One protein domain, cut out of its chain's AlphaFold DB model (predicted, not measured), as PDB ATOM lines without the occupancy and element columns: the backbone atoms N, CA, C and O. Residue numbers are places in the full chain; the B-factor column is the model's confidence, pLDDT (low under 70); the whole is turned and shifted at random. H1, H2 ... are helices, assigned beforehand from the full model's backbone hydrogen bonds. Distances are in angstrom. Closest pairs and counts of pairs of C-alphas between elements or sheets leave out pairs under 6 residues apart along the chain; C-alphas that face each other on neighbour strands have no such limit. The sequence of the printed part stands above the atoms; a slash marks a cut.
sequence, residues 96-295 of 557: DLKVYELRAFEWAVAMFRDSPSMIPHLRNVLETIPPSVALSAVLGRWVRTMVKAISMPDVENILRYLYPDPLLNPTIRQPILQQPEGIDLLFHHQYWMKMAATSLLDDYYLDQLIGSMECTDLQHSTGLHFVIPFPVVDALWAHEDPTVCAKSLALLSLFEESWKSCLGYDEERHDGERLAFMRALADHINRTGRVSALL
ATOM      1  N   ASP A  96      37.903 -29.714  -3.556       92.75
ATOM      2  CA  ASP A  96      38.552 -30.304  -4.717       92.75
ATOM      3  C   ASP A  96      38.514 -29.295  -5.877       92.75
ATOM      4  O   ASP A  96      37.714 -28.356  -5.882       92.75
ATOM      5  N   LEU A  97      39.422 -29.446  -6.842       89.94
ATOM      6  CA  LEU A  97      39.553 -28.521  -7.979       89.94
ATOM      7  C   LEU A  97      39.363 -29.190  -9.344       89.94
ATOM      8  O   LEU A  97      39.456 -28.501 -10.355       89.94
ATOM      9  N   LYS A  98      39.115 -30.509  -9.379       94.25
ATOM     10  CA  LYS A  98      38.692 -31.298 -10.552       94.25
ATOM     11  C   LYS A  98      39.233 -30.785 -11.888       94.25
ATOM     12  O   LYS A  98      38.482 -30.454 -12.805       94.25
ATOM     13  N   VAL A  99      40.557 -30.689 -11.995       95.00
ATOM     14  CA  VAL A  99      41.239 -29.943 -13.069       95.00
ATOM     15  C   VAL A  99      40.764 -30.351 -14.473       95.00
ATOM     16  O   VAL A  99      40.637 -29.496 -15.344       95.00
ATOM     17  N   TYR A 100      40.422 -31.624 -14.693       94.38
ATOM     18  CA  TYR A 100      39.879 -32.108 -15.967       94.38
ATOM     19  C   TYR A 100      38.421 -31.691 -16.242       94.38
ATOM     20  O   TYR A 100      38.080 -31.459 -17.399       94.38
ATOM     21  N   GLU A 101      37.578 -31.549 -15.213       94.44
ATOM     22  CA  GLU A 101      36.208 -31.020 -15.335       94.44
ATOM     23  C   GLU A 101      36.263 -29.521 -15.681       94.44
ATOM     24  O   GLU A 101      35.676 -29.086 -16.671       94.44
ATOM     25  N   LEU A 102      37.105 -28.750 -14.976       95.31
ATOM     26  CA  LEU A 102      37.348 -27.336 -15.296       95.31
ATOM     27  C   LEU A 102      37.945 -27.148 -16.701       95.31
ATOM     28  O   LEU A 102      37.520 -26.250 -17.422       95.31
ATOM     29  N   ARG A 103      38.862 -28.023 -17.139       93.38
ATOM     30  CA  ARG A 103      39.386 -28.039 -18.521       93.38
ATOM     31  C   ARG A 103      38.313 -28.341 -19.568       93.38
ATOM     32  O   ARG A 103      38.392 -27.805 -20.674       93.38
ATOM     33  N   ALA A 104      37.338 -29.196 -19.254       93.12
ATOM     34  CA  ALA A 104      36.216 -29.475 -20.145       93.12
ATOM     35  C   ALA A 104      35.290 -28.254 -20.270       93.12
ATOM     36  O   ALA A 104      34.872 -27.921 -21.378       93.12
ATOM     37  N   PHE A 105      35.043 -27.537 -19.170       94.38
ATOM     38  CA  PHE A 105      34.293 -26.281 -19.191       94.38
ATOM     39  C   PHE A 105      35.057 -25.140 -19.878       94.38
ATOM     40  O   PHE A 105      34.449 -24.396 -20.639       94.38
ATOM     41  N   GLU A 106      36.378 -25.031 -19.697       93.62
ATOM     42  CA  GLU A 106      37.230 -24.063 -20.409       93.62
ATOM     43  C   GLU A 106      37.148 -24.280 -21.928       93.62
ATOM     44  O   GLU A 106      36.941 -23.335 -22.689       93.62
ATOM     45  N   TRP A 107      37.214 -25.539 -22.374       92.88
ATOM     46  CA  TRP A 107      37.007 -25.894 -23.778       92.88
ATOM     47  C   TRP A 107      35.575 -25.597 -24.250       92.88
ATOM     48  O   TRP A 107      35.397 -24.998 -25.309       92.88
ATOM     49  N   ALA A 108      34.551 -25.962 -23.472       93.81
ATOM     50  CA  ALA A 108      33.155 -25.728 -23.838       93.81
ATOM     51  C   ALA A 108      32.832 -24.229 -23.952       93.81
ATOM     52  O   ALA A 108      32.213 -23.810 -24.931       93.81
ATOM     53  N   VAL A 109      33.298 -23.404 -23.009       92.50
ATOM     54  CA  VAL A 109      33.168 -21.950 -23.112       92.50
ATOM     55  C   VAL A 109      33.928 -21.447 -24.330       92.50
ATOM     56  O   VAL A 109      33.322 -20.737 -25.121       92.50
ATOM     57  N   ALA A 110      35.187 -21.842 -24.550       90.56
ATOM     58  CA  ALA A 110      35.967 -21.396 -25.708       90.56
ATOM     59  C   ALA A 110      35.319 -21.744 -27.064       90.56
ATOM     60  O   ALA A 110      35.413 -20.947 -27.994       90.56
ATOM     61  N   MET A 111      34.641 -22.893 -27.172       93.56
ATOM     62  CA  MET A 111      33.980 -23.346 -28.402       93.56
ATOM     63  C   MET A 111      32.586 -22.748 -28.627       93.56
ATOM     64  O   MET A 111      32.199 -22.538 -29.776       93.56
ATOM     65  N   PHE A 112      31.806 -22.514 -27.566       93.12
ATOM     66  CA  PHE A 112      30.372 -22.208 -27.687       93.12
ATOM     67  C   PHE A 112      29.980 -20.776 -27.297       93.12
ATOM     68  O   PHE A 112      28.860 -20.363 -27.595       93.12
ATOM     69  N   ARG A 113      30.887 -19.997 -26.693       88.56
ATOM     70  CA  ARG A 113      30.680 -18.588 -26.294       88.56
ATOM     71  C   ARG A 113      30.063 -17.689 -27.370       88.56
ATOM     72  O   ARG A 113      29.184 -16.892 -27.071       88.56
ATOM     73  N   ASP A 114      30.496 -17.828 -28.620       89.06
ATOM     74  CA  ASP A 114      30.094 -16.933 -29.710       89.06
ATOM     75  C   ASP A 114      28.749 -17.365 -30.348       89.06
ATOM     76  O   ASP A 114      28.291 -16.768 -31.320       89.06
ATOM     77  N   SER A 115      28.084 -18.385 -29.782       91.81
ATOM     78  CA  SER A 115      26.726 -18.815 -30.127       91.81
ATOM     79  C   SER A 115      25.714 -18.297 -29.090       91.81
ATOM     80  O   SER A 115      25.670 -18.808 -27.966       91.81
ATOM     81  N   PRO A 116      24.836 -17.329 -29.436       89.81
ATOM     82  CA  PRO A 116      23.882 -16.750 -28.483       89.81
ATOM     83  C   PRO A 116      22.923 -17.769 -27.848       89.81
ATOM     84  O   PRO A 116      22.510 -17.588 -26.706       89.81
ATOM     85  N   SER A 117      22.598 -18.859 -28.551       93.69
ATOM     86  CA  SER A 117      21.776 -19.959 -28.030       93.69
ATOM     87  C   SER A 117      22.495 -20.824 -26.991       93.69
ATOM     88  O   SER A 117      21.834 -21.488 -26.201       93.69
ATOM     89  N   MET A 118      23.832 -20.817 -26.962       95.00
ATOM     90  CA  MET A 118      24.622 -21.580 -25.989       95.00
ATOM     91  C   MET A 118      24.924 -20.791 -24.712       95.00
ATOM     92  O   MET A 118      25.157 -21.407 -23.674       95.00
ATOM     93  N   ILE A 119      24.866 -19.453 -24.743       91.44
ATOM     94  CA  ILE A 119      25.102 -18.594 -23.568       91.44
ATOM     95  C   ILE A 119      24.257 -18.993 -22.337       91.44
ATOM     96  O   ILE A 119      24.840 -19.068 -21.255       91.44
ATOM     97  N   PRO A 120      22.946 -19.313 -22.437       91.94
ATOM     98  CA  PRO A 120      22.171 -19.795 -21.288       91.94
ATOM     99  C   PRO A 120      22.684 -21.130 -20.731       91.94
ATOM    100  O   PRO A 120      22.761 -21.308 -19.522       91.94
ATOM    101  N   HIS A 121      23.100 -22.059 -21.594       93.50
ATOM    102  CA  HIS A 121      23.639 -23.349 -21.159       93.50
ATOM    103  C   HIS A 121      25.014 -23.199 -20.492       93.50
ATOM    104  O   HIS A 121      25.256 -23.803 -19.450       93.50
ATOM    105  N   LEU A 122      25.889 -22.347 -21.042       93.88
ATOM    106  CA  LEU A 122      27.179 -22.016 -20.431       93.88
ATOM    107  C   LEU A 122      26.994 -21.313 -19.078       93.88
ATOM    108  O   LEU A 122      27.687 -21.658 -18.127       93.88
ATOM    109  N   ARG A 123      26.031 -20.387 -18.961       92.50
ATOM    110  CA  ARG A 123      25.655 -19.752 -17.687       92.50
ATOM    111  C   ARG A 123      25.288 -20.804 -16.635       92.50
ATOM    112  O   ARG A 123      25.914 -20.825 -15.582       92.50
ATOM    113  N   ASN A 124      24.331 -21.682 -16.937       92.62
ATOM    114  CA  ASN A 124      23.838 -22.683 -15.984       92.62
ATOM    115  C   ASN A 124      24.944 -23.648 -15.512       92.62
ATOM    116  O   ASN A 124      24.903 -24.119 -14.382       92.62
ATOM    117  N   VAL A 125      25.937 -23.939 -16.363       92.56
ATOM    118  CA  VAL A 125      27.111 -24.755 -16.003       92.56
ATOM    119  C   VAL A 125      28.114 -23.971 -15.148       92.56
ATOM    120  O   VAL A 125      28.667 -24.515 -14.200       92.56
ATOM    121  N   LEU A 126      28.341 -22.685 -15.430       93.44
ATOM    122  CA  LEU A 126      29.210 -21.850 -14.593       93.44
ATOM    123  C   LEU A 126      28.595 -21.551 -13.215       93.44
ATOM    124  O   LEU A 126      29.337 -21.356 -12.260       93.44
ATOM    125  N   GLU A 127      27.264 -21.562 -13.093       93.19
ATOM    126  CA  GLU A 127      26.544 -21.430 -11.816       93.19
ATOM    127  C   GLU A 127      26.739 -22.625 -10.863       93.19
ATOM    128  O   GLU A 127      26.551 -22.461  -9.658       93.19
ATOM    129  N   THR A 128      27.170 -23.803 -11.341       91.38
ATOM    130  CA  THR A 128      27.502 -24.945 -10.461       91.38
ATOM    131  C   THR A 128      28.941 -24.912  -9.933       91.38
ATOM    132  O   THR A 128      29.382 -25.865  -9.293       91.38
ATOM    133  N   ILE A 129      29.699 -23.850 -10.220       92.75
ATOM    134  CA  ILE A 129      31.126 -23.705  -9.905       92.75
ATOM    135  C   ILE A 129      31.300 -22.462  -9.011       92.75
ATOM    136  O   ILE A 129      30.665 -21.441  -9.277       92.75
ATOM    137  N   PRO A 130      32.171 -22.472  -7.979       92.69
ATOM    138  CA  PRO A 130      32.461 -21.263  -7.209       92.69
ATOM    139  C   PRO A 130      32.887 -20.104  -8.136       92.69
ATOM    140  O   PRO A 130      33.763 -20.317  -8.979       92.69
ATOM    141  N   PRO A 131      32.345 -18.875  -7.998       93.81
ATOM    142  CA  PRO A 131      32.554 -17.808  -8.986       93.81
ATOM    143  C   PRO A 131      34.028 -17.452  -9.224       93.81
ATOM    144  O   PRO A 131      34.423 -17.121 -10.341       93.81
ATOM    145  N   SER A 132      34.860 -17.565  -8.182       92.38
ATOM    146  CA  SER A 132      36.312 -17.394  -8.278       92.38
ATOM    147  C   SER A 132      36.969 -18.488  -9.129       92.38
ATOM    148  O   SER A 132      37.787 -18.168  -9.984       92.38
ATOM    149  N   VAL A 133      36.583 -19.759  -8.973       93.94
ATOM    150  CA  VAL A 133      37.066 -20.872  -9.813       93.94
ATOM    151  C   VAL A 133      36.600 -20.692 -11.260       93.94
ATOM    152  O   VAL A 133      37.415 -20.804 -12.173       93.94
ATOM    153  N   ALA A 134      35.329 -20.345 -11.480       94.31
ATOM    154  CA  ALA A 134      34.779 -20.101 -12.814       94.31
ATOM    155  C   ALA A 134      35.542 -18.984 -13.554       94.31
ATOM    156  O   ALA A 134      36.025 -19.187 -14.672       94.31
ATOM    157  N   LEU A 135      35.723 -17.821 -12.919       92.06
ATOM    158  CA  LEU A 135      36.434 -16.699 -13.532       92.06
ATOM    159  C   LEU A 135      37.929 -16.995 -13.735       92.06
ATOM    160  O   LEU A 135      38.491 -16.640 -14.773       92.06
ATOM    161  N   SER A 136      38.573 -17.664 -12.776       91.19
ATOM    162  CA  SER A 136      40.002 -17.965 -12.848       91.19
ATOM    163  C   SER A 136      40.336 -19.040 -13.875       91.19
ATOM    164  O   SER A 136      41.165 -18.808 -14.754       91.19
ATOM    165  N   ALA A 137      39.690 -20.198 -13.757       92.25
ATOM    166  CA  ALA A 137      40.084 -21.437 -14.419       92.25
ATOM    167  C   ALA A 137      39.337 -21.696 -15.737       92.25
ATOM    168  O   ALA A 137      39.913 -22.288 -16.642       92.25
ATOM    169  N   VAL A 138      38.084 -21.240 -15.861       93.00
ATOM    170  CA  VAL A 138      37.249 -21.476 -17.056       93.00
ATOM    171  C   VAL A 138      37.226 -20.263 -17.993       93.00
ATOM    172  O   VAL A 138      37.240 -20.425 -19.209       93.00
ATOM    173  N   LEU A 139      37.235 -19.043 -17.445       89.88
ATOM    174  CA  LEU A 139      37.286 -17.798 -18.231       89.88
ATOM    175  C   LEU A 139      38.712 -17.240 -18.412       89.88
ATOM    176  O   LEU A 139      38.905 -16.259 -19.134       89.88
ATOM    177  N   GLY A 140      39.720 -17.841 -17.769       86.88
ATOM    178  CA  GLY A 140      41.120 -17.420 -17.880       86.88
ATOM    179  C   GLY A 140      41.363 -15.988 -17.387       86.88
ATOM    180  O   GLY A 140      42.111 -15.236 -18.018       86.88
ATOM    181  N   ARG A 141      40.688 -15.567 -16.308       86.56
ATOM    182  CA  ARG A 141      40.751 -14.212 -15.714       86.56
ATOM    183  C   ARG A 141      41.066 -14.230 -14.216       86.56
ATOM    184  O   ARG A 141      40.573 -13.402 -13.455       86.56
ATOM    185  N   TRP A 142      41.947 -15.140 -13.803       87.06
ATOM    186  CA  TRP A 142      42.388 -15.305 -12.406       87.06
ATOM    187  C   TRP A 142      42.970 -14.037 -11.780       87.06
ATOM    188  O   TRP A 142      42.811 -13.763 -10.597       87.06
ATOM    189  N   VAL A 143      43.559 -13.198 -12.616       86.50
ATOM    190  CA  VAL A 143      44.051 -11.868 -12.274       86.50
ATOM    191  C   VAL A 143      42.980 -11.003 -11.579       86.50
ATOM    192  O   VAL A 143      43.299 -10.185 -10.721       86.50
ATOM    193  N   ARG A 144      41.687 -11.215 -11.868       86.12
ATOM    194  CA  ARG A 144      40.582 -10.502 -11.206       86.12
ATOM    195  C   ARG A 144      40.293 -10.985  -9.783       86.12
ATOM    196  O   ARG A 144      39.932 -10.144  -8.959       86.12
ATOM    197  N   THR A 145      40.482 -12.273  -9.459       87.38
ATOM    198  CA  THR A 145      40.317 -12.755  -8.068       87.38
ATOM    199  C   THR A 145      41.376 -12.169  -7.141       87.38
ATOM    200  O   THR A 145      41.130 -12.063  -5.943       87.38
ATOM    201  N   MET A 146      42.521 -11.729  -7.681       87.00
ATOM    202  CA  MET A 146      43.550 -11.030  -6.906       87.00
ATOM    203  C   MET A 146      43.062  -9.690  -6.345       87.00
ATOM    204  O   MET A 146      43.465  -9.303  -5.255       87.00
ATOM    205  N   VAL A 147      42.218  -8.970  -7.092       86.00
ATOM    206  CA  VAL A 147      41.854  -7.577  -6.783       86.00
ATOM    207  C   VAL A 147      40.553  -7.491  -5.991       86.00
ATOM    208  O   VAL A 147      40.423  -6.631  -5.125       86.00
ATOM    209  N   LYS A 148      39.571  -8.358  -6.266       88.69
ATOM    210  CA  LYS A 148      38.276  -8.316  -5.573       88.69
ATOM    211  C   LYS A 148      37.600  -9.679  -5.459       88.69
ATOM    212  O   LYS A 148      37.877 -10.599  -6.226       88.69
ATOM    213  N   ALA A 149      36.655  -9.772  -4.525       89.81
ATOM    214  CA  ALA A 149      35.764 -10.917  -4.422       89.81
ATOM    215  C   ALA A 149      34.905 -11.008  -5.693       89.81
ATOM    216  O   ALA A 149      34.420  -9.993  -6.203       89.81
ATOM    217  N   ILE A 150      34.747 -12.223  -6.216       91.62
ATOM    218  CA  ILE A 150      34.053 -12.476  -7.480       91.62
ATOM    219  C   ILE A 150      32.640 -12.973  -7.202       91.62
ATOM    220  O   ILE A 150      32.430 -13.878  -6.398       91.62
ATOM    221  N   SER A 151      31.680 -12.374  -7.899       93.06
ATOM    222  CA  SER A 151      30.260 -12.709  -7.842       93.06
ATOM    223  C   SER A 151      29.803 -13.372  -9.150       93.06
ATOM    224  O   SER A 151      30.461 -13.217 -10.179       93.06
ATOM    225  N   MET A 152      28.665 -14.078  -9.164       93.50
ATOM    226  CA  MET A 152      28.125 -14.612 -10.429       93.50
ATOM    227  C   MET A 152      27.879 -13.528 -11.500       93.50
ATOM    228  O   MET A 152      28.272 -13.761 -12.642       93.50
ATOM    229  N   PRO A 153      27.374 -12.318 -11.176       92.50
ATOM    230  CA  PRO A 153      27.323 -11.205 -12.128       92.50
ATOM    231  C   PRO A 153      28.663 -10.849 -12.796       92.50
ATOM    232  O   PRO A 153      28.666 -10.430 -13.950       92.50
ATOM    233  N   ASP A 154      29.807 -11.044 -12.129       90.81
ATOM    234  CA  ASP A 154      31.128 -10.833 -12.745       90.81
ATOM    235  C   ASP A 154      31.469 -11.910 -13.782       90.81
ATOM    236  O   ASP A 154      32.006 -11.600 -14.850       90.81
ATOM    237  N   VAL A 155      31.133 -13.166 -13.473       91.81
ATOM    238  CA  VAL A 155      31.293 -14.324 -14.366       91.81
ATOM    239  C   VAL A 155      30.398 -14.158 -15.598       91.81
ATOM    240  O   VAL A 155      30.872 -14.282 -16.725       91.81
ATOM    241  N   GLU A 156      29.130 -13.788 -15.402       91.25
ATOM    242  CA  GLU A 156      28.180 -13.499 -16.482       91.25
ATOM    243  C   GLU A 156      28.630 -12.346 -17.386       91.25
ATOM    244  O   GLU A 156      28.514 -12.431 -18.610       91.25
ATOM    245  N   ASN A 157      29.134 -11.261 -16.791       88.81
ATOM    246  CA  ASN A 157      29.589 -10.088 -17.529       88.81
ATOM    247  C   ASN A 157      30.788 -10.431 -18.426       88.81
ATOM    248  O   ASN A 157      30.800 -10.061 -19.596       88.81
ATOM    249  N   ILE A 158      31.757 -11.205 -17.920       87.94
ATOM    250  CA  ILE A 158      32.940 -11.622 -18.693       87.94
ATOM    251  C   ILE A 158      32.618 -12.718 -19.718       87.94
ATOM    252  O   ILE A 158      33.212 -12.721 -20.794       87.94
ATOM    253  N   LEU A 159      31.642 -13.594 -19.445       88.06
ATOM    254  CA  LEU A 159      31.121 -14.548 -20.433       88.06
ATOM    255  C   LEU A 159      30.492 -13.835 -21.645       88.06
ATOM    256  O   LEU A 159      30.605 -14.325 -22.766       88.06
ATOM    257  N   ARG A 160      29.839 -12.683 -21.432       82.75
ATOM    258  CA  ARG A 160      29.212 -11.877 -22.500       82.75
ATOM    259  C   ARG A 160      30.170 -10.892 -23.170       82.75
ATOM    260  O   ARG A 160      30.040 -10.648 -24.366       82.75
ATOM    261  N   TYR A 161      31.104 -10.311 -22.416       79.06
ATOM    262  CA  TYR A 161      31.949  -9.209 -22.870       79.06
ATOM    263  C   TYR A 161      33.411  -9.414 -22.449       79.06
ATOM    264  O   TYR A 161      33.806  -9.135 -21.314       79.06
ATOM    265  N   LEU A 162      34.254  -9.839 -23.397       68.12
ATOM    266  CA  LEU A 162      35.703  -9.871 -23.199       68.12
ATOM    267  C   LEU A 162      36.292  -8.460 -23.284       68.12
ATOM    268  O   LEU A 162      36.812  -8.036 -24.317       68.12
ATOM    269  N   TYR A 163      36.279  -7.760 -22.157       64.38
ATOM    270  CA  TYR A 163      37.180  -6.635 -21.948       64.38
ATOM    271  C   TYR A 163      38.625  -7.149 -21.782       64.38
ATOM    272  O   TYR A 163      38.843  -8.172 -21.119       64.38
ATOM    273  N   PRO A 164      39.632  -6.459 -22.352       59.91
ATOM    274  CA  PRO A 164      41.010  -6.588 -21.890       59.91
ATOM    275  C   PRO A 164      41.085  -6.184 -20.414       59.91
ATOM    276  O   PRO A 164      40.420  -5.228 -20.016       59.91
ATOM    277  N   ASP A 165      41.904  -6.869 -19.615       60.94
ATOM    278  CA  ASP A 165      42.249  -6.432 -18.258       60.94
ATOM    279  C   ASP A 165      43.569  -5.645 -18.321       60.94
ATOM    280  O   ASP A 165      44.626  -6.265 -18.394       60.94
ATOM    281  N   PRO A 166      43.559  -4.293 -18.345       54.75
ATOM    282  CA  PRO A 166      44.729  -3.536 -18.801       54.75
ATOM    283  C   PRO A 166      45.774  -3.274 -17.710       54.75
ATOM    284  O   PRO A 166      46.842  -2.758 -18.013       54.75
ATOM    285  N   LEU A 167      45.454  -3.553 -16.440       60.47
ATOM    286  CA  LEU A 167      46.305  -3.207 -15.292       60.47
ATOM    287  C   LEU A 167      47.345  -4.279 -14.937       60.47
ATOM    288  O   LEU A 167      48.245  -3.996 -14.157       60.47
ATOM    289  N   LEU A 168      47.183  -5.516 -15.409       70.50
ATOM    290  CA  LEU A 168      47.848  -6.680 -14.821       70.50
ATOM    291  C   LEU A 168      48.173  -7.717 -15.906       70.50
ATOM    292  O   LEU A 168      47.289  -8.431 -16.379       70.50
ATOM    293  N   ASN A 169      49.452  -7.807 -16.281       73.19
ATOM    294  CA  ASN A 169      49.949  -8.640 -17.383       73.19
ATOM    295  C   ASN A 169      50.802  -9.814 -16.857       73.19
ATOM    296  O   ASN A 169      52.026  -9.697 -16.843       73.19
ATOM    297  N   PRO A 170      50.216 -10.934 -16.392       80.69
ATOM    298  CA  PRO A 170      50.978 -12.046 -15.819       80.69
ATOM    299  C   PRO A 170      51.860 -12.777 -16.842       80.69
ATOM    300  O   PRO A 170      51.570 -12.815 -18.036       80.69
ATOM    301  N   THR A 171      52.902 -13.443 -16.344       83.19
ATOM    302  CA  THR A 171      53.860 -14.222 -17.150       83.19
ATOM    303  C   THR A 171      53.407 -15.674 -17.397       83.19
ATOM    304  O   THR A 171      53.907 -16.325 -18.317       83.19
ATOM    305  N   ILE A 172      52.438 -16.195 -16.626       82.50
ATOM    306  CA  ILE A 172      51.893 -17.556 -16.816       82.50
ATOM    307  C   ILE A 172      51.233 -17.682 -18.189       82.50
ATOM    308  O   ILE A 172      50.354 -16.902 -18.564       82.50
ATOM    309  N   ARG A 173      51.622 -18.729 -18.919       82.19
ATOM    310  CA  ARG A 173      51.063 -19.055 -20.231       82.19
ATOM    311  C   ARG A 173      49.611 -19.504 -20.096       82.19
ATOM    312  O   ARG A 173      49.304 -20.423 -19.344       82.19
ATOM    313  N   GLN A 174      48.731 -18.895 -20.882       81.81
ATOM    314  CA  GLN A 174      47.383 -19.412 -21.099       81.81
ATOM    315  C   GLN A 174      47.449 -20.617 -22.057       81.81
ATOM    316  O   GLN A 174      48.209 -20.547 -23.028       81.81
ATOM    317  N   PRO A 175      46.663 -21.691 -21.852       85.38
ATOM    318  CA  PRO A 175      45.738 -21.949 -20.737       85.38
ATOM    319  C   PRO A 175      46.417 -22.240 -19.388       85.38
ATOM    320  O   PRO A 175      47.294 -23.108 -19.324       85.38
ATOM    321  N   ILE A 176      45.960 -21.607 -18.295       87.69
ATOM    322  CA  ILE A 176      46.569 -21.817 -16.963       87.69
ATOM    323  C   ILE A 176      46.464 -23.269 -16.482       87.69
ATOM    324  O   ILE A 176      47.431 -23.805 -15.956       87.69
ATOM    325  N   LEU A 177      45.334 -23.941 -16.729       90.75
ATOM    326  CA  LEU A 177      45.083 -25.319 -16.286       90.75
ATOM    327  C   LEU A 177      45.958 -26.373 -16.996       90.75
ATOM    328  O   LEU A 177      45.903 -27.549 -16.644       90.75
ATOM    329  N   GLN A 178      46.744 -25.981 -18.007       89.88
ATOM    330  CA  GLN A 178      47.750 -26.842 -18.640       89.88
ATOM    331  C   GLN A 178      49.160 -26.650 -18.064       89.88
ATOM    332  O   GLN A 178      50.007 -27.519 -18.269       89.88
ATOM    333  N   GLN A 179      49.425 -25.539 -17.368       90.81
ATOM    334  CA  GLN A 179      50.730 -25.248 -16.774       90.81
ATOM    335  C   GLN A 179      50.743 -25.714 -15.307       90.81
ATOM    336  O   GLN A 179      49.760 -25.472 -14.600       90.81
ATOM    337  N   PRO A 180      51.821 -26.345 -14.803       91.75
ATOM    338  CA  PRO A 180      51.917 -26.677 -13.380       91.75
ATOM    339  C   PRO A 180      51.825 -25.418 -12.502       91.75
ATOM    340  O   PRO A 180      51.124 -25.438 -11.496       91.75
ATOM    341  N   GLU A 181      52.404 -24.295 -12.941       92.25
ATOM    342  CA  GLU A 181      52.334 -22.990 -12.269       92.25
ATOM    343  C   GLU A 181      50.894 -22.468 -12.132       92.25
ATOM    344  O   GLU A 181      50.550 -21.823 -11.145       92.25
ATOM    345  N   GLY A 182      50.037 -22.746 -13.120       92.12
ATOM    346  CA  GLY A 182      48.633 -22.338 -13.105       92.12
ATOM    347  C   GLY A 182      47.752 -23.229 -12.227       92.12
ATOM    348  O   GLY A 182      46.790 -22.740 -11.639       92.12
ATOM    349  N   ILE A 183      48.092 -24.516 -12.095       94.00
ATOM    350  CA  ILE A 183      47.437 -25.436 -11.152       94.00
ATOM    351  C   ILE A 183      47.839 -25.090  -9.712       94.00
ATOM    352  O   ILE A 183      46.963 -24.947  -8.861       94.00
ATOM    353  N   ASP A 184      49.137 -24.905  -9.457       93.81
ATOM    354  CA  ASP A 184      49.707 -24.511  -8.161       93.81
ATOM    355  C   ASP A 184      49.042 -23.234  -7.615       93.81
ATOM    356  O   ASP A 184      48.459 -23.226  -6.527       93.81
ATOM    357  N   LEU A 185      49.002 -22.188  -8.448       93.56
ATOM    358  CA  LEU A 185      48.327 -20.919  -8.176       93.56
ATOM    359  C   LEU A 185      46.847 -21.089  -7.797       93.56
ATOM    360  O   LEU A 185      46.392 -20.492  -6.822       93.56
ATOM    361  N   LEU A 186      46.087 -21.893  -8.550       93.94
ATOM    362  CA  LEU A 186      44.660 -22.117  -8.287       93.94
ATOM    363  C   LEU A 186      44.428 -22.840  -6.958       93.94
ATOM    364  O   LEU A 186      43.531 -22.449  -6.208       93.94
ATOM    365  N   PHE A 187      45.229 -23.864  -6.649       94.62
ATOM    366  CA  PHE A 187      45.138 -24.580  -5.375       94.62
ATOM    367  C   PHE A 187      45.482 -23.672  -4.188       94.62
ATOM    368  O   PHE A 187      44.712 -23.633  -3.227       94.62
ATOM    369  N   HIS A 188      46.560 -22.885  -4.275       94.88
ATOM    370  CA  HIS A 188      46.900 -21.888  -3.254       94.88
ATOM    371  C   HIS A 188      45.793 -20.841  -3.075       94.88
ATOM    372  O   HIS A 188      45.362 -20.593  -1.950       94.88
ATOM    373  N   HIS A 189      45.273 -20.262  -4.163       93.75
ATOM    374  CA  HIS A 189      44.212 -19.249  -4.097       93.75
ATOM    375  C   HIS A 189      42.923 -19.787  -3.460       93.75
ATOM    376  O   HIS A 189      42.352 -19.103  -2.611       93.75
ATOM    377  N   GLN A 190      42.470 -20.997  -3.809       93.56
ATOM    378  CA  GLN A 190      41.279 -21.592  -3.180       93.56
ATOM    379  C   GLN A 190      41.520 -21.985  -1.718       93.56
ATOM    380  O   GLN A 190      40.660 -21.728  -0.875       93.56
ATOM    381  N   TYR A 191      42.695 -22.536  -1.397       94.06
ATOM    382  CA  TYR A 191      43.078 -22.852  -0.020       94.06
ATOM    383  C   TYR A 191      43.070 -21.600   0.864       94.06
ATOM    384  O   TYR A 191      42.418 -21.600   1.904       94.06
ATOM    385  N   TRP A 192      43.703 -20.508   0.427       94.69
ATOM    386  CA  TRP A 192      43.726 -19.252   1.179       94.69
ATOM    387  C   TRP A 192      42.341 -18.610   1.316       94.69
ATOM    388  O   TRP A 192      41.986 -18.177   2.410       94.69
ATOM    389  N   MET A 193      41.543 -18.572   0.240       92.75
ATOM    390  CA  MET A 193      40.189 -18.003   0.288       92.75
ATOM    391  C   MET A 193      39.257 -18.780   1.219       92.75
ATOM    392  O   MET A 193      38.487 -18.149   1.938       92.75
ATOM    393  N   LYS A 194      39.326 -20.120   1.251       92.19
ATOM    394  CA  LYS A 194      38.533 -20.904   2.207       92.19
ATOM    395  C   LYS A 194      39.059 -20.768   3.636       92.19
ATOM    396  O   LYS A 194      38.271 -20.428   4.508       92.19
ATOM    397  N   MET A 195      40.367 -20.920   3.873       91.81
ATOM    398  CA  MET A 195      40.959 -20.773   5.216       91.81
ATOM    399  C   MET A 195      40.633 -19.418   5.870       91.81
ATOM    400  O   MET A 195      40.337 -19.382   7.058       91.81
ATOM    401  N   ALA A 196      40.642 -18.313   5.112       91.94
ATOM    402  CA  ALA A 196      40.287 -16.984   5.627       91.94
ATOM    403  C   ALA A 196      38.770 -16.734   5.772       91.94
ATOM    404  O   ALA A 196      38.374 -15.753   6.397       91.94
ATOM    405  N   ALA A 197      37.922 -17.598   5.204       88.81
ATOM    406  CA  ALA A 197      36.465 -17.568   5.368       88.81
ATOM    407  C   ALA A 197      35.955 -18.558   6.439       88.81
ATOM    408  O   ALA A 197      34.778 -18.530   6.801       88.81
ATOM    409  N   THR A 198      36.820 -19.442   6.941       85.81
ATOM    410  CA  THR A 198      36.505 -20.447   7.960       85.81
ATOM    411  C   THR A 198      36.292 -19.802   9.334       85.81
ATOM    412  O   THR A 198      37.212 -19.243   9.918       85.81
ATOM    413  N   SER A 199      35.103 -19.969   9.921       79.19
ATOM    414  CA  SER A 199      34.774 -19.499  11.283       79.19
ATOM    415  C   SER A 199      35.476 -20.264  12.419       79.19
ATOM    416  O   SER A 199      35.325 -19.919  13.587       79.19
ATOM    417  N   LEU A 200      36.241 -21.306  12.079       81.81
ATOM    418  CA  LEU A 200      37.099 -22.095  12.969       81.81
ATOM    419  C   LEU A 200      38.591 -21.725  12.818       81.81
ATOM    420  O   LEU A 200      39.464 -22.549  13.094       81.81
ATOM    421  N   LEU A 201      38.893 -20.522  12.315       84.88
ATOM    422  CA  LEU A 201      40.256 -20.022  12.146       84.88
ATOM    423  C   LEU A 201      40.852 -19.627  13.506       84.88
ATOM    424  O   LEU A 201      40.754 -18.481  13.936       84.88
ATOM    425  N   ASP A 202      41.446 -20.610  14.182       84.62
ATOM    426  CA  ASP A 202      42.197 -20.410  15.421       84.62
ATOM    427  C   ASP A 202      43.646 -19.941  15.176       84.62
ATOM    428  O   ASP A 202      44.109 -19.787  14.043       84.62
ATOM    429  N   ASP A 203      44.364 -19.721  16.277       85.62
ATOM    430  CA  ASP A 203      45.743 -19.234  16.307       85.62
ATOM    431  C   ASP A 203      46.728 -20.125  15.518       85.62
ATOM    432  O   ASP A 203      47.609 -19.620  14.821       85.62
ATOM    433  N   TYR A 204      46.539 -21.449  15.560       88.12
ATOM    434  CA  TYR A 204      47.379 -22.429  14.867       88.12
ATOM    435  C   TYR A 204      47.072 -22.475  13.365       88.12
ATOM    436  O   TYR A 204      47.985 -22.517  12.535       88.12
ATOM    437  N   TYR A 205      45.790 -22.436  12.996       89.56
ATOM    438  CA  TYR A 205      45.382 -22.394  11.592       89.56
ATOM    439  C   TYR A 205      45.715 -21.057  10.924       89.56
ATOM    440  O   TYR A 205      46.008 -21.049   9.726       89.56
ATOM    441  N   LEU A 206      45.745 -19.953  11.675       91.62
ATOM    442  CA  LEU A 206      46.204 -18.655  11.186       91.62
ATOM    443  C   LEU A 206      47.715 -18.630  10.935       91.62
ATOM    444  O   LEU A 206      48.134 -18.201   9.860       91.62
ATOM    445  N   ASP A 207      48.532 -19.141  11.858       91.38
ATOM    446  CA  ASP A 207      49.984 -19.234  11.653       91.38
ATOM    447  C   ASP A 207      50.316 -20.155  10.465       91.38
ATOM    448  O   ASP A 207      51.159 -19.833   9.623       91.38
ATOM    449  N   GLN A 208      49.581 -21.266  10.316       90.94
ATOM    450  CA  GLN A 208      49.671 -22.141   9.144       90.94
ATOM    451  C   GLN A 208      49.220 -21.447   7.845       90.94
ATOM    452  O   GLN A 208      49.788 -21.712   6.782       90.94
ATOM    453  N   LEU A 209      48.214 -20.570   7.897       93.44
ATOM    454  CA  LEU A 209      47.753 -19.789   6.749       93.44
ATOM    455  C   LEU A 209      48.806 -18.755   6.322       93.44
ATOM    456  O   LEU A 209      49.170 -18.730   5.146       93.44
ATOM    457  N   ILE A 210      49.340 -17.970   7.260       93.19
ATOM    458  CA  ILE A 210      50.367 -16.944   7.008       93.19
ATOM    459  C   ILE A 210      51.646 -17.589   6.459       93.19
ATOM    460  O   ILE A 210      52.084 -17.238   5.362       93.19
ATOM    461  N   GLY A 211      52.177 -18.618   7.129       91.81
ATOM    462  CA  GLY A 211      53.370 -19.333   6.662       91.81
ATOM    463  C   GLY A 211      53.188 -19.990   5.285       91.81
ATOM    464  O   GLY A 211      54.144 -20.107   4.517       91.81
ATOM    465  N   SER A 212      51.952 -20.359   4.912       92.31
ATOM    466  CA  SER A 212      51.640 -20.874   3.569       92.31
ATOM    467  C   SER A 212      51.627 -19.813   2.464       92.31
ATOM    468  O   SER A 212      51.589 -20.194   1.298       92.31
ATOM    469  N   MET A 213      51.636 -18.518   2.804       93.19
ATOM    470  CA  MET A 213      51.815 -17.403   1.863       93.19
ATOM    471  C   MET A 213      53.296 -17.044   1.730       93.19
ATOM    472  O   MET A 213      53.807 -16.946   0.614       93.19
ATOM    473  N   GLU A 214      53.989 -16.931   2.868       88.31
ATOM    474  CA  GLU A 214      55.423 -16.620   2.962       88.31
ATOM    475  C   GLU A 214      56.306 -17.643   2.226       88.31
ATOM    476  O   GLU A 214      57.318 -17.282   1.631       88.31
ATOM    477  N   CYS A 215      55.919 -18.924   2.227       80.31
ATOM    478  CA  CYS A 215      56.717 -20.014   1.659       80.31
ATOM    479  C   CYS A 215      56.461 -20.318   0.163       80.31
ATOM    480  O   CYS A 215      56.866 -21.386  -0.302       80.31
ATOM    481  N   THR A 216      55.779 -19.451  -0.601       84.12
ATOM    482  CA  THR A 216      55.454 -19.730  -2.021       84.12
ATOM    483  C   THR A 216      56.456 -19.152  -3.021       84.12
ATOM    484  O   THR A 216      56.928 -18.032  -2.868       84.12
ATOM    485  N   ASP A 217      56.704 -19.875  -4.123       85.00
ATOM    486  CA  ASP A 217      57.431 -19.358  -5.303       85.00
ATOM    487  C   ASP A 217      56.462 -18.715  -6.327       85.00
ATOM    488  O   ASP A 217      56.778 -18.537  -7.504       85.00
ATOM    489  N   LEU A 218      55.236 -18.370  -5.899       86.44
ATOM    490  CA  LEU A 218      54.189 -17.869  -6.794       86.44
ATOM    491  C   LEU A 218      54.528 -16.497  -7.384       86.44
ATOM    492  O   LEU A 218      54.105 -16.223  -8.506       86.44
ATOM    493  N   GLN A 219      55.311 -15.659  -6.697       87.25
ATOM    494  CA  GLN A 219      55.801 -14.398  -7.273       87.25
ATOM    495  C   GLN A 219      56.663 -14.655  -8.516       87.25
ATOM    496  O   GLN A 219      56.448 -14.043  -9.560       87.25
ATOM    497  N   HIS A 220      57.573 -15.633  -8.454       84.75
ATOM    498  CA  HIS A 220      58.372 -16.029  -9.609       84.75
ATOM    499  C   HIS A 220      57.509 -16.661 -10.712       84.75
ATOM    500  O   HIS A 220      57.619 -16.278 -11.875       84.75
ATOM    501  N   SER A 221      56.631 -17.601 -10.350       85.06
ATOM    502  CA  SER A 221      55.794 -18.343 -11.302       85.06
ATOM    503  C   SER A 221      54.782 -17.455 -12.036       85.06
ATOM    504  O   SER A 221      54.593 -17.597 -13.243       85.06
ATOM    505  N   THR A 222      54.151 -16.506 -11.337       85.12
ATOM    506  CA  THR A 222      53.247 -15.506 -11.939       85.12
ATOM    507  C   THR A 222      53.993 -14.369 -12.634       85.12
ATOM    508  O   THR A 222      53.460 -13.767 -13.570       85.12
ATOM    509  N   GLY A 223      55.206 -14.064 -12.170       84.88
ATOM    510  CA  GLY A 223      55.919 -12.829 -12.469       84.88
ATOM    511  C   GLY A 223      55.233 -11.580 -11.909       84.88
ATOM    512  O   GLY A 223      55.449 -10.514 -12.467       84.88
ATOM    513  N   LEU A 224      54.356 -11.695 -10.908       86.44
ATOM    514  CA  LEU A 224      53.700 -10.570 -10.231       86.44
ATOM    515  C   LEU A 224      54.205 -10.492  -8.787       86.44
ATOM    516  O   LEU A 224      54.525 -11.514  -8.183       86.44
ATOM    517  N   HIS A 225      54.233  -9.300  -8.203       87.88
ATOM    518  CA  HIS A 225      54.592  -9.109  -6.800       87.88
ATOM    519  C   HIS A 225      53.393  -9.406  -5.880       87.88
ATOM    520  O   HIS A 225      53.523 -10.124  -4.887       87.88
ATOM    521  N   PHE A 226      52.197  -8.922  -6.224       88.88
ATOM    522  CA  PHE A 226      51.014  -8.960  -5.344       88.88
ATOM    523  C   PHE A 226      50.201 -10.269  -5.434       88.88
ATOM    524  O   PHE A 226      48.996 -10.251  -5.671       88.88
ATOM    525  N   VAL A 227      50.844 -11.430  -5.261       89.81
ATOM    526  CA  VAL A 227      50.236 -12.758  -5.530       89.81
ATOM    527  C   VAL A 227      49.145 -13.221  -4.559       89.81
ATOM    528  O   VAL A 227      48.359 -14.106  -4.915       89.81
ATOM    529  N   ILE A 228      49.079 -12.649  -3.354       92.81
ATOM    530  CA  ILE A 228      48.047 -12.954  -2.352       92.81
ATOM    531  C   ILE A 228      46.743 -12.253  -2.769       92.81
ATOM    532  O   ILE A 228      46.749 -11.028  -2.907       92.81
ATOM    533  N   PRO A 229      45.613 -12.967  -2.944       93.25
ATOM    534  CA  PRO A 229      44.359 -12.323  -3.306       93.25
ATOM    535  C   PRO A 229      43.875 -11.372  -2.214       93.25
ATOM    536  O   PRO A 229      43.677 -11.783  -1.070       93.25
ATOM    537  N   PHE A 230      43.601 -10.118  -2.575       93.50
ATOM    538  CA  PHE A 230      43.098  -9.108  -1.648       93.50
ATOM    539  C   PHE A 230      41.855  -9.560  -0.845       93.50
ATOM    540  O   PHE A 230      41.804  -9.266   0.347       93.50
ATOM    541  N   PRO A 231      40.889 -10.333  -1.394       93.38
ATOM    542  CA  PRO A 231      39.753 -10.846  -0.617       93.38
ATOM    543  C   PRO A 231      40.129 -11.693   0.607       93.38
ATOM    544  O   PRO A 231      39.359 -11.754   1.560       93.38
ATOM    545  N   VAL A 232      41.307 -12.324   0.603       94.88
ATOM    546  CA  VAL A 232      41.827 -13.081   1.751       94.88
ATOM    547  C   VAL A 232      42.169 -12.124   2.894       94.88
ATOM    548  O   VAL A 232      41.777 -12.353   4.033       94.88
ATOM    549  N   VAL A 233      42.852 -11.015   2.599       94.19
ATOM    550  CA  VAL A 233      43.257 -10.035   3.622       94.19
ATOM    551  C   VAL A 233      42.141  -9.056   3.992       94.19
ATOM    552  O   VAL A 233      42.083  -8.618   5.135       94.19
ATOM    553  N   ASP A 234      41.184  -8.809   3.093       93.31
ATOM    554  CA  ASP A 234      39.904  -8.164   3.410       93.31
ATOM    555  C   ASP A 234      39.147  -8.923   4.514       93.31
ATOM    556  O   ASP A 234      38.671  -8.302   5.464       93.31
ATOM    557  N   ALA A 235      39.093 -10.257   4.422       93.06
ATOM    558  CA  ALA A 235      38.475 -11.111   5.435       93.06
ATOM    559  C   ALA A 235      39.276 -11.142   6.750       93.06
ATOM    560  O   ALA A 235      38.687 -10.986   7.818       93.06
ATOM    561  N   LEU A 236      40.607 -11.285   6.687       94.38
ATOM    562  CA  LEU A 236      41.464 -11.367   7.879       94.38
ATOM    563  C   LEU A 236      41.555 -10.044   8.662       94.38
ATOM    564  O   LEU A 236      41.454 -10.051   9.886       94.38
ATOM    565  N   TRP A 237      41.703  -8.901   7.982       94.19
ATOM    566  CA  TRP A 237      41.805  -7.586   8.636       94.19
ATOM    567  C   TRP A 237      40.456  -7.032   9.123       94.19
ATOM    568  O   TRP A 237      40.446  -6.058   9.873       94.19
ATOM    569  N   ALA A 238      39.332  -7.626   8.707       92.38
ATOM    570  CA  ALA A 238      37.979  -7.328   9.194       92.38
ATOM    571  C   ALA A 238      37.301  -8.568   9.827       92.38
ATOM    572  O   ALA A 238      36.071  -8.724   9.783       92.38
ATOM    573  N   HIS A 239      38.116  -9.457  10.404       91.69
ATOM    574  CA  HIS A 239      37.667 -10.640  11.128       91.69
ATOM    575  C   HIS A 239      37.004 -10.264  12.467       91.69
ATOM    576  O   HIS A 239      37.235  -9.184  13.008       91.69
ATOM    577  N   GLU A 240      36.159 -11.146  13.004       88.88
ATOM    578  CA  GLU A 240      35.395 -10.872  14.236       88.88
ATOM    579  C   GLU A 240      36.240 -11.029  15.504       88.88
ATOM    580  O   GLU A 240      36.040 -10.295  16.467       88.88
ATOM    581  N   ASP A 241      37.216 -11.942  15.486       89.44
ATOM    582  CA  ASP A 241      38.218 -12.075  16.546       89.44
ATOM    583  C   ASP A 241      39.324 -11.003  16.398       89.44
ATOM    584  O   ASP A 241      40.044 -11.008  15.385       89.44
ATOM    585  N   PRO A 242      39.525 -10.121  17.403       89.06
ATOM    586  CA  PRO A 242      40.634  -9.169  17.440       89.06
ATOM    587  C   PRO A 242      42.020  -9.821  17.345       89.06
ATOM    588  O   PRO A 242      42.949  -9.184  16.852       89.06
ATOM    589  N   THR A 243      42.170 -11.074  17.781       90.06
ATOM    590  CA  THR A 243      43.434 -11.830  17.756       90.06
ATOM    591  C   THR A 243      43.854 -12.135  16.320       90.06
ATOM    592  O   THR A 243      44.968 -11.795  15.915       90.06
ATOM    593  N   VAL A 244      42.930 -12.668  15.512       91.69
ATOM    594  CA  VAL A 244      43.121 -12.895  14.068       91.69
ATOM    595  C   VAL A 244      43.383 -11.578  13.335       91.69
ATOM    596  O   VAL A 244      44.316 -11.483  12.531       91.69
ATOM    597  N   CYS A 245      42.617 -10.535  13.662       91.81
ATOM    598  CA  CYS A 245      42.830  -9.179  13.159       91.81
ATOM    599  C   CYS A 245      44.243  -8.647  13.469       91.81
ATOM    600  O   CYS A 245      44.870  -8.052  12.598       91.81
ATOM    601  N   ALA A 246      44.764  -8.864  14.680       91.06
ATOM    602  CA  ALA A 246      46.086  -8.392  15.087       91.06
ATOM    603  C   ALA A 246      47.228  -9.207  14.456       91.06
ATOM    604  O   ALA A 246      48.149  -8.618  13.887       91.06
ATOM    605  N   LYS A 247      47.162 -10.548  14.497       92.19
ATOM    606  CA  LYS A 247      48.183 -11.428  13.899       92.19
ATOM    607  C   LYS A 247      48.285 -11.259  12.382       92.19
ATOM    608  O   LYS A 247      49.388 -11.188  11.847       92.19
ATOM    609  N   SER A 248      47.163 -11.110  11.676       93.69
ATOM    610  CA  SER A 248      47.157 -10.931  10.212       93.69
ATOM    611  C   SER A 248      47.769  -9.607   9.723       93.69
ATOM    612  O   SER A 248      48.052  -9.465   8.530       93.69
ATOM    613  N   LEU A 249      48.082  -8.659  10.617       94.50
ATOM    614  CA  LEU A 249      48.928  -7.498  10.298       94.50
ATOM    615  C   LEU A 249      50.399  -7.881  10.048       94.50
ATOM    616  O   LEU A 249      51.151  -7.056   9.529       94.50
ATOM    617  N   ALA A 250      50.827  -9.113  10.354       92.44
ATOM    618  CA  ALA A 250      52.131  -9.637   9.941       92.44
ATOM    619  C   ALA A 250      52.297  -9.619   8.409       92.44
ATOM    620  O   ALA A 250      53.365  -9.255   7.914       92.44
ATOM    621  N   LEU A 251      51.214  -9.886   7.663       93.81
ATOM    622  CA  LEU A 251      51.184  -9.869   6.194       93.81
ATOM    623  C   LEU A 251      51.531  -8.496   5.593       93.81
ATOM    624  O   LEU A 251      51.916  -8.424   4.427       93.81
ATOM    625  N   LEU A 252      51.460  -7.406   6.372       94.25
ATOM    626  CA  LEU A 252      51.930  -6.092   5.923       94.25
ATOM    627  C   LEU A 252      53.412  -6.115   5.532       94.25
ATOM    628  O   LEU A 252      53.767  -5.457   4.564       94.25
ATOM    629  N   SER A 253      54.247  -6.946   6.169       91.81
ATOM    630  CA  SER A 253      55.652  -7.130   5.771       91.81
ATOM    631  C   SER A 253      55.779  -7.569   4.305       91.81
ATOM    632  O   SER A 253      56.589  -7.019   3.560       91.81
ATOM    633  N   LEU A 254      54.931  -8.511   3.868       90.88
ATOM    634  CA  LEU A 254      54.918  -9.034   2.498       90.88
ATOM    635  C   LEU A 254      54.423  -7.988   1.495       90.88
ATOM    636  O   LEU A 254      54.957  -7.898   0.391       90.88
ATOM    637  N   PHE A 255      53.436  -7.167   1.865       92.31
ATOM    638  CA  PHE A 255      52.967  -6.077   1.003       92.31
ATOM    639  C   PHE A 255      53.961  -4.908   0.948       92.31
ATOM    640  O   PHE A 255      54.160  -4.338  -0.119       92.31
ATOM    641  N   GLU A 256      54.644  -4.586   2.050       91.31
ATOM    642  CA  GLU A 256      55.742  -3.612   2.097       91.31
ATOM    643  C   GLU A 256      56.956  -4.055   1.265       91.31
ATOM    644  O   GLU A 256      57.701  -3.211   0.772       91.31
ATOM    645  N   GLU A 257      57.205  -5.359   1.128       89.12
ATOM    646  CA  GLU A 257      58.209  -5.903   0.207       89.12
ATOM    647  C   GLU A 257      57.703  -5.899  -1.243       89.12
ATOM    648  O   GLU A 257      58.363  -5.335  -2.113       89.12
ATOM    649  N   SER A 258      56.483  -6.390  -1.485       89.19
ATOM    650  CA  SER A 258      55.829  -6.397  -2.807       89.19
ATOM    651  C   SER A 258      55.661  -5.002  -3.423       89.19
ATOM    652  O   SER A 258      55.606  -4.870  -4.644       89.19
ATOM    653  N   TRP A 259      55.589  -3.951  -2.599       88.69
ATOM    654  CA  TRP A 259      55.481  -2.561  -3.046       88.69
ATOM    655  C   TRP A 259      56.814  -1.954  -3.513       88.69
ATOM    656  O   TRP A 259      56.803  -1.038  -4.337       88.69
ATOM    657  N   LYS A 260      57.967  -2.430  -3.023       86.12
ATOM    658  CA  LYS A 260      59.287  -1.860  -3.356       86.12
ATOM    659  C   LYS A 260      59.709  -2.267  -4.769       86.12
ATOM    660  O   LYS A 260      59.635  -3.439  -5.117       86.12
ATOM    661  N   SER A 261      60.184  -1.313  -5.572       72.19
ATOM    662  CA  SER A 261      60.718  -1.601  -6.910       72.19
ATOM    663  C   SER A 261      61.936  -2.522  -6.834       72.19
ATOM    664  O   SER A 261      62.884  -2.245  -6.093       72.19
ATOM    665  N   CYS A 262      61.949  -3.583  -7.642       64.00
ATOM    666  CA  CYS A 262      63.107  -4.458  -7.798       64.00
ATOM    667  C   CYS A 262      63.906  -4.099  -9.057       64.00
ATOM    668  O   CYS A 262      63.347  -3.881 -10.132       64.00
ATOM    669  N   LEU A 263      65.237  -4.075  -8.936       57.72
ATOM    670  CA  LEU A 263      66.137  -3.814 -10.063       57.72
ATOM    671  C   LEU A 263      65.944  -4.870 -11.162       57.72
ATOM    672  O   LEU A 263      66.157  -6.058 -10.926       57.72
ATOM    673  N   GLY A 264      65.574  -4.421 -12.363       62.28
ATOM    674  CA  GLY A 264      65.334  -5.284 -13.524       62.28
ATOM    675  C   GLY A 264      63.887  -5.761 -13.701       62.28
ATOM    676  O   GLY A 264      63.636  -6.513 -14.641       62.28
ATOM    677  N   TYR A 265      62.945  -5.330 -12.854       68.06
ATOM    678  CA  TYR A 265      61.511  -5.491 -13.121       68.06
ATOM    679  C   TYR A 265      60.966  -4.346 -13.993       68.06
ATOM    680  O   TYR A 265      61.591  -3.294 -14.134       68.06
ATOM    681  N   ASP A 266      59.803  -4.570 -14.600       75.44
ATOM    682  CA  ASP A 266      59.076  -3.586 -15.403       75.44
ATOM    683  C   ASP A 266      58.270  -2.662 -14.470       75.44
ATOM    684  O   ASP A 266      57.266  -3.065 -13.884       75.44
ATOM    685  N   GLU A 267      58.739  -1.423 -14.305       80.25
ATOM    686  CA  GLU A 267      58.147  -0.433 -13.396       80.25
ATOM    687  C   GLU A 267      56.752   0.041 -13.863       80.25
ATOM    688  O   GLU A 267      55.911   0.341 -13.018       80.25
ATOM    689  N   GLU A 268      56.457   0.050 -15.174       76.38
ATOM    690  CA  GLU A 268      55.116   0.395 -15.680       76.38
ATOM    691  C   GLU A 268      54.111  -0.718 -15.354       76.38
ATOM    692  O   GLU A 268      53.000  -0.457 -14.877       76.38
ATOM    693  N   ARG A 269      54.524  -1.981 -15.526       77.94
ATOM    694  CA  ARG A 269      53.773  -3.158 -15.066       77.94
ATOM    695  C   ARG A 269      53.589  -3.154 -13.545       77.94
ATOM    696  O   ARG A 269      52.494  -3.463 -13.075       77.94
ATOM    697  N   HIS A 270      54.616  -2.770 -12.779       85.81
ATOM    698  CA  HIS A 270      54.537  -2.701 -11.314       85.81
ATOM    699  C   HIS A 270      53.562  -1.622 -10.835       85.81
ATOM    700  O   HIS A 270      52.777  -1.879  -9.924       85.81
ATOM    701  N   ASP A 271      53.539  -0.447 -11.469       84.62
ATOM    702  CA  ASP A 271      52.555   0.599 -11.159       84.62
ATOM    703  C   ASP A 271      51.121   0.170 -11.511       84.62
ATOM    704  O   ASP A 271      50.184   0.532 -10.794       84.62
ATOM    705  N   GLY A 272      50.936  -0.685 -12.523       83.56
ATOM    706  CA  GLY A 272      49.674  -1.389 -12.774       83.56
ATOM    707  C   GLY A 272      49.223  -2.264 -11.594       83.56
ATOM    708  O   GLY A 272      48.075  -2.157 -11.145       83.56
ATOM    709  N   GLU A 273      50.135  -3.064 -11.028       86.62
ATOM    710  CA  GLU A 273      49.878  -3.877  -9.829       86.62
ATOM    711  C   GLU A 273      49.582  -3.026  -8.588       86.62
ATOM    712  O   GLU A 273      48.571  -3.243  -7.913       86.62
ATOM    713  N   ARG A 274      50.422  -2.024  -8.302       88.38
ATOM    714  CA  ARG A 274      50.256  -1.120  -7.155       88.38
ATOM    715  C   ARG A 274      48.933  -0.353  -7.232       88.38
ATOM    716  O   ARG A 274      48.236  -0.231  -6.226       88.38
ATOM    717  N   LEU A 275      48.542   0.113  -8.422       87.19
ATOM    718  CA  LEU A 275      47.260   0.783  -8.658       87.19
ATOM    719  C   LEU A 275      46.067  -0.166  -8.464       87.19
ATOM    720  O   LEU A 275      45.024   0.266  -7.964       87.19
ATOM    721  N   ALA A 276      46.201  -1.446  -8.823       87.44
ATOM    722  CA  ALA A 276      45.178  -2.459  -8.571       87.44
ATOM    723  C   ALA A 276      45.032  -2.761  -7.066       87.44
ATOM    724  O   ALA A 276      43.917  -2.705  -6.543       87.44
ATOM    725  N   PHE A 277      46.143  -2.980  -6.352       90.69
ATOM    726  CA  PHE A 277      46.153  -3.167  -4.896       90.69
ATOM    727  C   PHE A 277      45.583  -1.945  -4.161       90.69
ATOM    728  O   PHE A 277      44.723  -2.084  -3.294       90.69
ATOM    729  N   MET A 278      45.987  -0.730  -4.549       90.12
ATOM    730  CA  MET A 278      45.493   0.511  -3.947       90.12
ATOM    731  C   MET A 278      43.981   0.702  -4.141       90.12
ATOM    732  O   MET A 278      43.326   1.253  -3.260       90.12
ATOM    733  N   ARG A 279      43.399   0.255  -5.265       88.88
ATOM    734  CA  ARG A 279      41.937   0.273  -5.463       88.88
ATOM    735  C   ARG A 279      41.234  -0.653  -4.472       88.88
ATOM    736  O   ARG A 279      40.352  -0.191  -3.757       88.88
ATOM    737  N   ALA A 280      41.685  -1.902  -4.363       91.62
ATOM    738  CA  ALA A 280      41.131  -2.870  -3.418       91.62
ATOM    739  C   ALA A 280      41.256  -2.396  -1.955       91.62
ATOM    740  O   ALA A 280      40.288  -2.441  -1.193       91.62
ATOM    741  N   LEU A 281      42.413  -1.833  -1.592       93.25
ATOM    742  CA  LEU A 281      42.656  -1.220  -0.285       93.25
ATOM    743  C   LEU A 281      41.739  -0.013  -0.026       93.25
ATOM    744  O   LEU A 281      41.215   0.127   1.079       93.25
ATOM    745  N   ALA A 282      41.501   0.838  -1.029       91.81
ATOM    746  CA  ALA A 282      40.573   1.960  -0.908       91.81
ATOM    747  C   ALA A 282      39.137   1.482  -0.647       91.81
ATOM    748  O   ALA A 282      38.457   2.040   0.213       91.81
ATOM    749  N   ASP A 283      38.677   0.455  -1.361       90.56
ATOM    750  CA  ASP A 283      37.323  -0.089  -1.214       90.56
ATOM    751  C   ASP A 283      37.136  -0.777   0.153       90.56
ATOM    752  O   ASP A 283      36.120  -0.558   0.818       90.56
ATOM    753  N   HIS A 284      38.149  -1.509   0.629       92.69
ATOM    754  CA  HIS A 284      38.198  -2.089   1.978       92.69
ATOM    755  C   HIS A 284      38.131  -1.023   3.079       92.69
ATOM    756  O   HIS A 284      37.281  -1.103   3.965       92.69
ATOM    757  N   ILE A 285      38.969   0.019   3.004       93.06
ATOM    758  CA  ILE A 285      38.965   1.128   3.971       93.06
ATOM    759  C   ILE A 285      37.608   1.852   3.974       93.06
ATOM    760  O   ILE A 285      37.071   2.162   5.038       93.06
ATOM    761  N   ASN A 286      37.034   2.113   2.795       92.00
ATOM    762  CA  ASN A 286      35.748   2.804   2.646       92.00
ATOM    763  C   ASN A 286      34.537   1.990   3.145       92.00
ATOM    764  O   ASN A 286      33.453   2.557   3.308       92.00
ATOM    765  N   ARG A 287      34.692   0.686   3.402       87.62
ATOM    766  CA  ARG A 287      33.619  -0.210   3.848       87.62
ATOM    767  C   ARG A 287      33.099   0.196   5.228       87.62
ATOM    768  O   ARG A 287      33.868   0.365   6.172       87.62
ATOM    769  N   THR A 288      31.781   0.343   5.362       82.00
ATOM    770  CA  THR A 288      31.131   0.815   6.601       82.00
ATOM    771  C   THR A 288      30.753  -0.296   7.580       82.00
ATOM    772  O   THR A 288      30.693  -0.034   8.775       82.00
ATOM    773  N   GLY A 289      30.508  -1.521   7.100       75.75
ATOM    774  CA  GLY A 289      29.906  -2.598   7.901       75.75
ATOM    775  C   GLY A 289      30.811  -3.278   8.939       75.75
ATOM    776  O   GLY A 289      30.294  -3.964   9.814       75.75
ATOM    777  N   ARG A 290      32.137  -3.110   8.855       80.25
ATOM    778  CA  ARG A 290      33.122  -3.582   9.848       80.25
ATOM    779  C   ARG A 290      34.269  -2.578   9.948       80.25
ATOM    780  O   ARG A 290      34.563  -1.883   8.975       80.25
ATOM    781  N   VAL A 291      34.914  -2.506  11.111       85.00
ATOM    782  CA  VAL A 291      36.131  -1.706  11.314       85.00
ATOM    783  C   VAL A 291      37.337  -2.601  11.059       85.00
ATOM    784  O   VAL A 291      37.486  -3.627  11.711       85.00
ATOM    785  N   SER A 292      38.185  -2.214  10.106       91.44
ATOM    786  CA  SER A 292      39.421  -2.941   9.807       91.44
ATOM    787  C   SER A 292      40.515  -2.633  10.830       91.44
ATOM    788  O   SER A 292      40.708  -1.473  11.212       91.44
ATOM    789  N   ALA A 293      41.295  -3.652  11.196       92.69
ATOM    790  CA  ALA A 293      42.500  -3.537  12.017       92.69
ATOM    791  C   ALA A 293      43.538  -2.558  11.433       92.69
ATOM    792  O   ALA A 293      44.368  -2.013  12.167       92.69
ATOM    793  N   LEU A 294      43.480  -2.275  10.125       93.12
ATOM    794  CA  LEU A 294      44.321  -1.258   9.492       93.12
ATOM    795  C   LEU A 294      44.014   0.172   9.964       93.12
ATOM    796  O   LEU A 294      44.904   1.020   9.946       93.12
ATOM    797  N   LEU A 295      42.768   0.450  10.364       92.12
ATOM    798  CA  LEU A 295      42.318   1.792  10.753       92.12
ATOM    799  C   LEU A 295      42.690   2.124  12.201       92.12
ATOM    800  O   LEU A 295      42.931   3.284  12.525       92.12
TER     801      LEU A 295
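AT A GLANCE: This is residues 96 to 295 of the 557 residues of an uncharacterized protein of Moniliophthora roreri (UniProt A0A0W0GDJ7). Two groups of helices meet in the middle of this body: at one end of its longest axis the hairpin of H1 and H2 with H3 and H5, at the other the hairpins of H6 and H7 and of H9 and H10, one packed on the other, with H11 on the far side of H9. Short H4 lies near the middle, touching H3 of the first group and H9 and H11 of the second, while H6 also reaches H3. The printed part has 200 residues with eleven named helices, H1 to H11 in chain order, and no named strand; its class is all helix. It is compact, with a radius of gyration of the C-alphas of 17.3 A and spans of 50 by 42 by 31 A.

HOW THE PARTS SIT: H1, residues 99 to 112, and H2, residues 119 to 126, form a helical hairpin at a shallow tilt of 9 degrees; H1 touches H2 with residues 108 to 112 alone, and the closest C-alphas, of Val 109 and Leu 122, are 6.6 A apart. H3, residues 131 to 138, touches H1 about perpendicular at 78 degrees, the closest C-alphas being those of Glu 106 and Val 138, 4.2 A. H4, residues 143 to 147, touches H3, with C-alphas 132 and 145 the closest at 6.1 A. H5, residues 152 to 160, touches H3 at a shallow tilt of 32 degrees, the same way; the closest C-alphas, of Pro 131 and Met 152, are 5.6 A apart. H5 also touches H2, closest at C-alphas 123 and 156, 6.9 A. H6, residues 180 to 195, touches H3 with residues 186 to 190 alone, opposite ways at a shallow tilt of 7 degrees; the closest C-alphas, of Ala 137 and Leu 186, are 7.7 A apart. H6 and H7, residues 203 to 214, form a hairpin and only just touch, with 3 pairs of C-alphas within 8 A, closest at Trp 192 and Leu 209, 6.9 A. H8, residues 218 to 222, touches H6, closest at C-alphas 181 and 221, 5.9 A. H9, residues 230 to 237, touches H4, closest at C-alphas 147 and 230, 5.5 A, and only just touches H6, with 3 pairs of C-alphas within 8 A, closest at Met 193 and Val 232, 5.4 A. H10, residues 242 to 258, forms a hairpin with H9 at a steep tilt of 41 degrees, closest at C-alphas 237 and 245, 4.9 A. H10 touches H7 the same way at a shallow tilt of 8 degrees, closest at C-alphas 206 and 244, 7.1 A. H11, residues 267 to 286, touches H4 with residues 276 to 280 alone, closest at C-alphas 147 and 280, 5.8 A. H11 only just touches H9, with 3 pairs of C-alphas within 8 A, closest at Asp 234 and His 284, 6.5 A. H1 and H11, for instance, are apart. Each O i to N i+4 pair is within hydrogen-bond range in H1, H2, H3, H5, H6, H7, H8, H9 and H11; in H10 it is 7 of 13, and in H4 0 of 1, beside 2 of 2 O i to N i+3 pairs.

IN THESE COORDINATES: H1 begins at C-alpha 99, (41.239, -29.943, -13.069), and is 19.8 A long. H6 is 22.4 A long and H7 16.7 A. H10 is 25.5 A long with a kink of 31 degrees near residue 251. H11 is 27.7 A long and ends at C-alpha 286, (35.748, 2.804, 2.646).

THE WHOLE: The two C-alphas farthest apart, of Ser 117 and Thr 243, are 51.3 A apart. The printed part has no cut, and its one long link is H5 to H6, residues 161 to 179. The mean pLDDT of the printed part is 88.3; residues 162 to 167 and 262 to 265 are under 70.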